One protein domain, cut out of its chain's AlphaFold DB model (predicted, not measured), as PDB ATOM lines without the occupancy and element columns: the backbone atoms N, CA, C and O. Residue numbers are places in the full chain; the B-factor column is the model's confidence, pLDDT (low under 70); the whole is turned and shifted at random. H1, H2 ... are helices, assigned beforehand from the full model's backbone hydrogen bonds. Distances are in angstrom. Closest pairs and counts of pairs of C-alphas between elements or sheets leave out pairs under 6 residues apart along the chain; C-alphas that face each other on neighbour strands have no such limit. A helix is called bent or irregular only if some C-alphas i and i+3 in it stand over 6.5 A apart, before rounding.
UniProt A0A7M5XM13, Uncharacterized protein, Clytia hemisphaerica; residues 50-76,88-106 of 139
ATOM      1  N   TYR A  50      13.879 -13.351  56.664       72.81
ATOM      2  CA  TYR A  50      15.196 -12.787  56.491       72.81
ATOM      3  C   TYR A  50      16.157 -13.953  56.356       72.81
ATOM      4  O   TYR A  50      16.458 -14.665  57.318       72.81
ATOM      5  N   ILE A  51      16.585 -14.170  55.124       76.19
ATOM      6  CA  ILE A  51      17.645 -15.102  54.797       76.19
ATOM      7  C   ILE A  51      18.884 -14.250  54.530       76.19
ATOM      8  O   ILE A  51      18.815 -13.328  53.719       76.19
ATOM      9  N   PRO A  52      20.006 -14.503  55.225       76.44
ATOM     10  CA  PRO A  52      21.254 -13.821  54.920       76.44
ATOM     11  C   PRO A  52      21.624 -14.027  53.447       76.44
ATOM     12  O   PRO A  52      21.558 -15.161  52.972       76.44
ATOM     13  N   GLY A  53      22.108 -12.980  52.768       82.56
ATOM     14  CA  GLY A  53      22.475 -13.034  51.338       82.56
ATOM     15  C   GLY A  53      23.546 -14.077  50.974       82.56
ATOM     16  O   GLY A  53      23.785 -14.398  49.817       82.56
ATOM     17  N   ILE A  54      24.170 -14.696  51.977       87.00
ATOM     18  CA  ILE A  54      25.063 -15.849  51.816       87.00
ATOM     19  C   ILE A  54      24.352 -17.029  51.119       87.00
ATOM     20  O   ILE A  54      25.019 -17.848  50.489       87.00
ATOM     21  N   TYR A  55      23.019 -17.121  51.218       90.62
ATOM     22  CA  TYR A  55      22.228 -18.202  50.621       90.62
ATOM     23  C   TYR A  55      21.563 -17.846  49.281       90.62
ATOM     24  O   TYR A  55      20.769 -18.646  48.785       90.62
ATOM     25  N   ASP A  56      21.870 -16.694  48.675       91.31
ATOM     26  CA  ASP A  56      21.180 -16.214  47.465       91.31
ATOM     27  C   ASP A  56      21.286 -17.198  46.290       91.31
ATOM     28  O   ASP A  56      20.314 -17.444  45.577       91.31
ATOM     29  N   ASN A  57      22.450 -17.831  46.118       94.06
ATOM     30  CA  ASN A  57      22.651 -18.823  45.060       94.06
ATOM     31  C   ASN A  57      21.785 -20.072  45.273       94.06
ATOM     32  O   ASN A  57      21.157 -20.558  44.336       94.06
ATOM     33  N   GLN A  58      21.739 -20.590  46.502       94.69
ATOM     34  CA  GLN A  58      20.951 -21.771  46.858       94.69
ATOM     35  C   GLN A  58      19.453 -21.479  46.771       94.69
ATOM     36  O   GLN A  58      18.686 -22.338  46.345       94.69
ATOM     37  N   LEU A  59      19.051 -20.265  47.152       93.19
ATOM     38  CA  LEU A  59      17.683 -19.780  47.039       93.19
ATOM     39  C   LEU A  59      17.251 -19.758  45.570       93.19
ATOM     40  O   LEU A  59      16.286 -20.427  45.216       93.19
ATOM     41  N   ARG A  60      18.046 -19.126  44.698       93.94
ATOM     42  CA  ARG A  60      17.775 -19.068  43.255       93.94
ATOM     43  C   ARG A  60      17.735 -20.447  42.595       93.94
ATOM     44  O   ARG A  60      16.897 -20.696  41.730       93.94
ATOM     45  N   GLN A  61      18.641 -21.350  42.974       95.44
ATOM     46  CA  GLN A  61      18.647 -22.726  42.466       95.44
ATOM     47  C   GLN A  61      17.364 -23.468  42.848       95.44
ATOM     48  O   GLN A  61      16.747 -24.103  41.997       95.44
ATOM     49  N   LEU A  62      16.952 -23.365  44.113       95.75
ATOM     50  CA  LEU A  62      15.760 -24.036  44.614       95.75
ATOM     51  C   LEU A  62      14.478 -23.452  44.005       95.75
ATOM     52  O   LEU A  62      13.603 -24.216  43.609       95.75
ATOM     53  N   GLU A  63      14.396 -22.127  43.865       94.31
ATOM     54  CA  GLU A  63      13.311 -21.448  43.145       94.31
ATOM     55  C   GLU A  63      13.201 -21.933  41.705       94.31
ATOM     56  O   GLU A  63      12.111 -22.263  41.256       94.31
ATOM     57  N   THR A  64      14.324 -22.014  40.987       95.12
ATOM     58  CA  THR A  64      14.329 -22.446  39.582       95.12
ATOM     59  C   THR A  64      13.759 -23.853  39.444       95.12
ATOM     60  O   THR A  64      12.848 -24.064  38.651       95.12
ATOM     61  N   VAL A  65      14.248 -24.797  40.254       96.25
ATOM     62  CA  VAL A  65      13.794 -26.194  40.193       96.25
ATOM     63  C   VAL A  65      12.312 -26.309  40.544       96.25
ATOM     64  O   VAL A  65      11.582 -27.018  39.860       96.25
ATOM     65  N   ILE A  66      11.851 -25.617  41.590       94.69
ATOM     66  CA  ILE A  66      10.445 -25.690  42.006       94.69
ATOM     67  C   ILE A  66       9.533 -25.027  40.967       94.69
ATOM     68  O   ILE A  66       8.518 -25.617  40.612       94.69
ATOM     69  N   ASN A  67       9.903 -23.862  40.426       93.75
ATOM     70  CA  ASN A  67       9.127 -23.208  39.369       93.75
ATOM     71  C   ASN A  67       9.040 -24.081  38.112       93.75
ATOM     72  O   ASN A  67       7.958 -24.233  37.566       93.75
ATOM     73  N   GLN A  68      10.131 -24.732  37.693       93.88
ATOM     74  CA  GLN A  68      10.105 -25.673  36.566       93.88
ATOM     75  C   GLN A  68       9.169 -26.864  36.812       93.88
ATOM     76  O   GLN A  68       8.476 -27.303  35.895       93.88
ATOM     77  N   CYS A  69       9.101 -27.373  38.046       93.38
ATOM     78  CA  CYS A  69       8.145 -28.425  38.392       93.38
ATOM     79  C   CYS A  69       6.688 -27.954  38.258       93.38
ATOM     80  O   CYS A  69       5.850 -28.727  37.801       93.38
ATOM     81  N   VAL A  70       6.383 -26.711  38.646       92.00
ATOM     82  CA  VAL A  70       5.016 -26.157  38.603       92.00
ATOM     83  C   VAL A  70       4.623 -25.732  37.183       92.00
ATOM     84  O   VAL A  70       3.568 -26.122  36.697       92.00
ATOM     85  N   GLU A  71       5.480 -24.981  36.494       92.31
ATOM     86  CA  GLU A  71       5.185 -24.378  35.186       92.31
ATOM     87  C   GLU A  71       5.334 -25.370  34.024       92.31
ATOM     88  O   GLU A  71       4.516 -25.383  33.104       92.31
ATOM     89  N   CYS A  72       6.378 -26.205  34.051       93.00
ATOM     90  CA  CYS A  72       6.709 -27.121  32.955       93.00
ATOM     91  C   CYS A  72       6.286 -28.570  33.232       93.00
ATOM     92  O   CYS A  72       6.382 -29.412  32.338       93.00
ATOM     93  N   GLY A  73       5.851 -28.890  34.457       91.50
ATOM     94  CA  GLY A  73       5.538 -30.262  34.863       91.50
ATOM     95  C   GLY A  73       6.768 -31.174  34.929       91.50
ATOM     96  O   GLY A  73       6.645 -32.392  34.781       91.50
ATOM     97  N   GLU A  74       7.964 -30.606  35.105       94.38
ATOM     98  CA  GLU A  74       9.191 -31.392  35.237       94.38
ATOM     99  C   GLU A  74       9.231 -32.157  36.566       94.38
ATOM    100  O   GLU A  74       8.796 -31.671  37.609       94.38
ATOM    101  N   SER A  75       9.792 -33.368  36.547       94.81
ATOM    102  CA  SER A  75       9.961 -34.187  37.748       94.81
ATOM    103  C   SER A  75      11.410 -34.136  38.216       94.81
ATOM    104  O   SER A  75      12.279 -34.810  37.662       94.81
ATOM    105  N   ASN A  76      11.664 -33.327  39.244       93.88
ATOM    106  CA  ASN A  76      12.993 -33.109  39.805       93.88
ATOM    107  C   ASN A  76      13.082 -33.588  41.260       93.88
ATOM    108  O   ASN A  76      12.107 -33.589  42.008       93.88
ATOM    109  N   LYS A  88      18.166 -24.547  56.856       93.69
ATOM    110  CA  LYS A  88      17.664 -25.329  55.695       93.69
ATOM    111  C   LYS A  88      16.142 -25.286  55.529       93.69
ATOM    112  O   LYS A  88      15.647 -24.980  54.454       93.69
ATOM    113  N   SER A  89      15.400 -25.565  56.604       90.81
ATOM    114  CA  SER A  89      13.934 -25.527  56.571       90.81
ATOM    115  C   SER A  89      13.414 -24.112  56.321       90.81
ATOM    116  O   SER A  89      12.460 -23.947  55.577       90.81
ATOM    117  N   LYS A  90      14.073 -23.085  56.877       89.31
ATOM    118  CA  LYS A  90      13.707 -21.679  56.650       89.31
ATOM    119  C   LYS A  90      13.952 -21.267  55.193       89.31
ATOM    120  O   LYS A  90      13.117 -20.560  54.644       89.31
ATOM    121  N   LEU A  91      15.039 -21.745  54.579       91.50
ATOM    122  CA  LEU A  91      15.344 -21.552  53.159       91.50
ATOM    123  C   LEU A  91      14.245 -22.139  52.271       91.50
ATOM    124  O   LEU A  91      13.676 -21.418  51.460       91.50
ATOM    125  N   LEU A  92      13.891 -23.409  52.482       92.31
ATOM    126  CA  LEU A  92      12.823 -24.058  51.721       92.31
ATOM    127  C   LEU A  92      11.471 -23.363  51.926       92.31
ATOM    128  O   LEU A  92      10.774 -23.083  50.960       92.31
ATOM    129  N   SER A  93      11.110 -23.037  53.168       90.19
ATOM    130  CA  SER A  93       9.853 -22.346  53.468       90.19
ATOM    131  C   SER A  93       9.769 -20.946  52.850       90.19
ATOM    132  O   SER A  93       8.670 -20.517  52.518       90.19
ATOM    133  N   LYS A  94      10.895 -20.240  52.671       89.56
ATOM    134  CA  LYS A  94      10.923 -18.966  51.938       89.56
ATOM    135  C   LYS A  94      10.602 -19.182  50.464       89.56
ATOM    136  O   LYS A  94       9.678 -18.557  49.967       89.56
ATOM    137  N   VAL A  95      11.300 -20.111  49.815       91.81
ATOM    138  CA  VAL A  95      11.058 -20.420  48.399       91.81
ATOM    139  C   VAL A  95       9.617 -20.868  48.170       91.81
ATOM    140  O   VAL A  95       8.962 -20.360  47.273       91.81
ATOM    141  N   LEU A  96       9.081 -21.752  49.014       91.12
ATOM    142  CA  LEU A  96       7.686 -22.190  48.909       91.12
ATOM    143  C   LEU A  96       6.689 -21.042  49.092       91.12
ATOM    144  O   LEU A  96       5.673 -21.024  48.412       91.12
ATOM    145  N   LEU A  97       6.969 -20.088  49.984       88.88
ATOM    146  CA  LEU A  97       6.134 -18.897  50.144       88.88
ATOM    147  C   LEU A  97       6.175 -18.013  48.890       88.88
ATOM    148  O   LEU A  97       5.142 -17.499  48.475       88.88
ATOM    149  N   ASP A  98       7.349 -17.838  48.289       88.69
ATOM    150  CA  ASP A  98       7.506 -17.028  47.079       88.69
ATOM    151  C   ASP A  98       6.827 -17.685  45.868       88.69
ATOM    152  O   ASP A  98       6.105 -17.017  45.132       88.69
ATOM    153  N   VAL A  99       6.969 -19.004  45.716       89.88
ATOM    154  CA  VAL A  99       6.271 -19.802  44.695       89.88
ATOM    155  C   VAL A  99       4.757 -19.744  44.907       89.88
ATOM    156  O   VAL A  99       4.028 -19.503  43.950       89.88
ATOM    157  N   TYR A 100       4.276 -19.871  46.148       88.12
ATOM    158  CA  TYR A 100       2.853 -19.740  46.479       88.12
ATOM    159  C   TYR A 100       2.295 -18.362  46.105       88.12
ATOM    160  O   TYR A 100       1.200 -18.256  45.564       88.12
ATOM    161  N   ASN A 101       3.052 -17.289  46.349       88.19
ATOM    162  CA  ASN A 101       2.620 -15.940  45.980       88.19
ATOM    163  C   ASN A 101       2.516 -15.745  44.457       88.19
ATOM    164  O   ASN A 101       1.726 -14.911  44.016       88.19
ATOM    165  N   ASN A 102       3.298 -16.491  43.670       88.19
ATOM    166  CA  ASN A 102       3.325 -16.381  42.210       88.19
ATOM    167  C   ASN A 102       2.310 -17.306  41.519       88.19
ATOM    168  O   ASN A 102       1.691 -16.895  40.543       88.19
ATOM    169  N   HIS A 103       2.142 -18.530  42.028       84.94
ATOM    170  CA  HIS A 103       1.367 -19.610  41.393       84.94
ATOM    171  C   HIS A 103       0.098 -19.999  42.163       84.94
ATOM    172  O   HIS A 103      -0.679 -20.834  41.715       84.94
ATOM    173  N   GLY A 104      -0.131 -19.421  43.344       82.50
ATOM    174  CA  GLY A 104      -1.308 -19.704  44.162       82.50
ATOM    175  C   GLY A 104      -1.458 -21.191  44.487       82.50
ATOM    176  O   GLY A 104      -0.588 -21.794  45.114       82.50
ATOM    177  N   SER A 105      -2.590 -21.765  44.073       78.81
ATOM    178  CA  SER A 105      -2.999 -23.148  44.344       78.81
ATOM    179  C   SER A 105      -2.718 -24.125  43.192       78.81
ATOM    180  O   SER A 105      -3.301 -25.205  43.163       78.81
ATOM    181  N   ASP A 106      -1.847 -23.775  42.240       82.31
ATOM    182  CA  ASP A 106      -1.560 -24.613  41.060       82.31
ATOM    183  C   ASP A 106      -0.706 -25.860  41.375       82.31
ATOM    184  O   ASP A 106      -0.431 -26.685  40.502       82.31
TER     185      ASP A 106
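AT A GLANCE: This is residues 50 to 76 and 88 to 106 of the 139 residues of an uncharacterized protein of Clytia hemisphaerica (UniProt A0A7M5XM13). Two helices, H1 and H2, are laid one over the other and cross as an X near their middles, running the same way. Short stretches with no named element lie at residues 50 to 52, 72 to 76, where the backbone folds back beyond H1, and 104 to 106. The printed part has 46 residues with two named helices, H1 then H2, and no named strand; its class is all helix. It is compact, with a radius of gyration of the C-alphas of 10.7 A, and elongated, spanning 30 by 19 by 15 A.

IN THESE COORDINATES: Begin at Tyr 50 and go on to C-alpha 53 at (22.475, -13.034, 51.338), where H1, residues 53 to 71, begins. From there it runs 26.2 A to C-alpha 71 at (5.185, -24.378, 35.186). H1 is irregular, with C-alphas 54 and 57 7.8 A apart, and it has a kink of 29 degrees near residue 60. After the cut, find H2, residues 88 to 103, which runs 22.4 A to C-alpha 103 at (1.367, -19.610, 41.393).

HOW THE PARTS SIT: Look at Glu 63 in H1 and Val 95 in H2: their C-alphas, the closest of the two helices, are 5.8 A apart. H1 and H2 touch, with 10 pairs of C-alphas within 8 A. Their lines stand at a steep tilt of 46 degrees, and they run the same way. Their centres are 9.1 A apart. Every O i to N i+4 pair of H2 is within hydrogen-bond range; in H1, 13 of 15 are.

THE WHOLE: The two C-alphas farthest apart, those of Pro 52 and Gly 73, are 30.3 A from each other. The link from H1 to H2 runs across the cut, where residues 77 to 87 are not printed; C-alphas 76 and 88 are 18.3 A apart. The mean pLDDT of the printed part of this model is 90.0, and no printed residue is under 70.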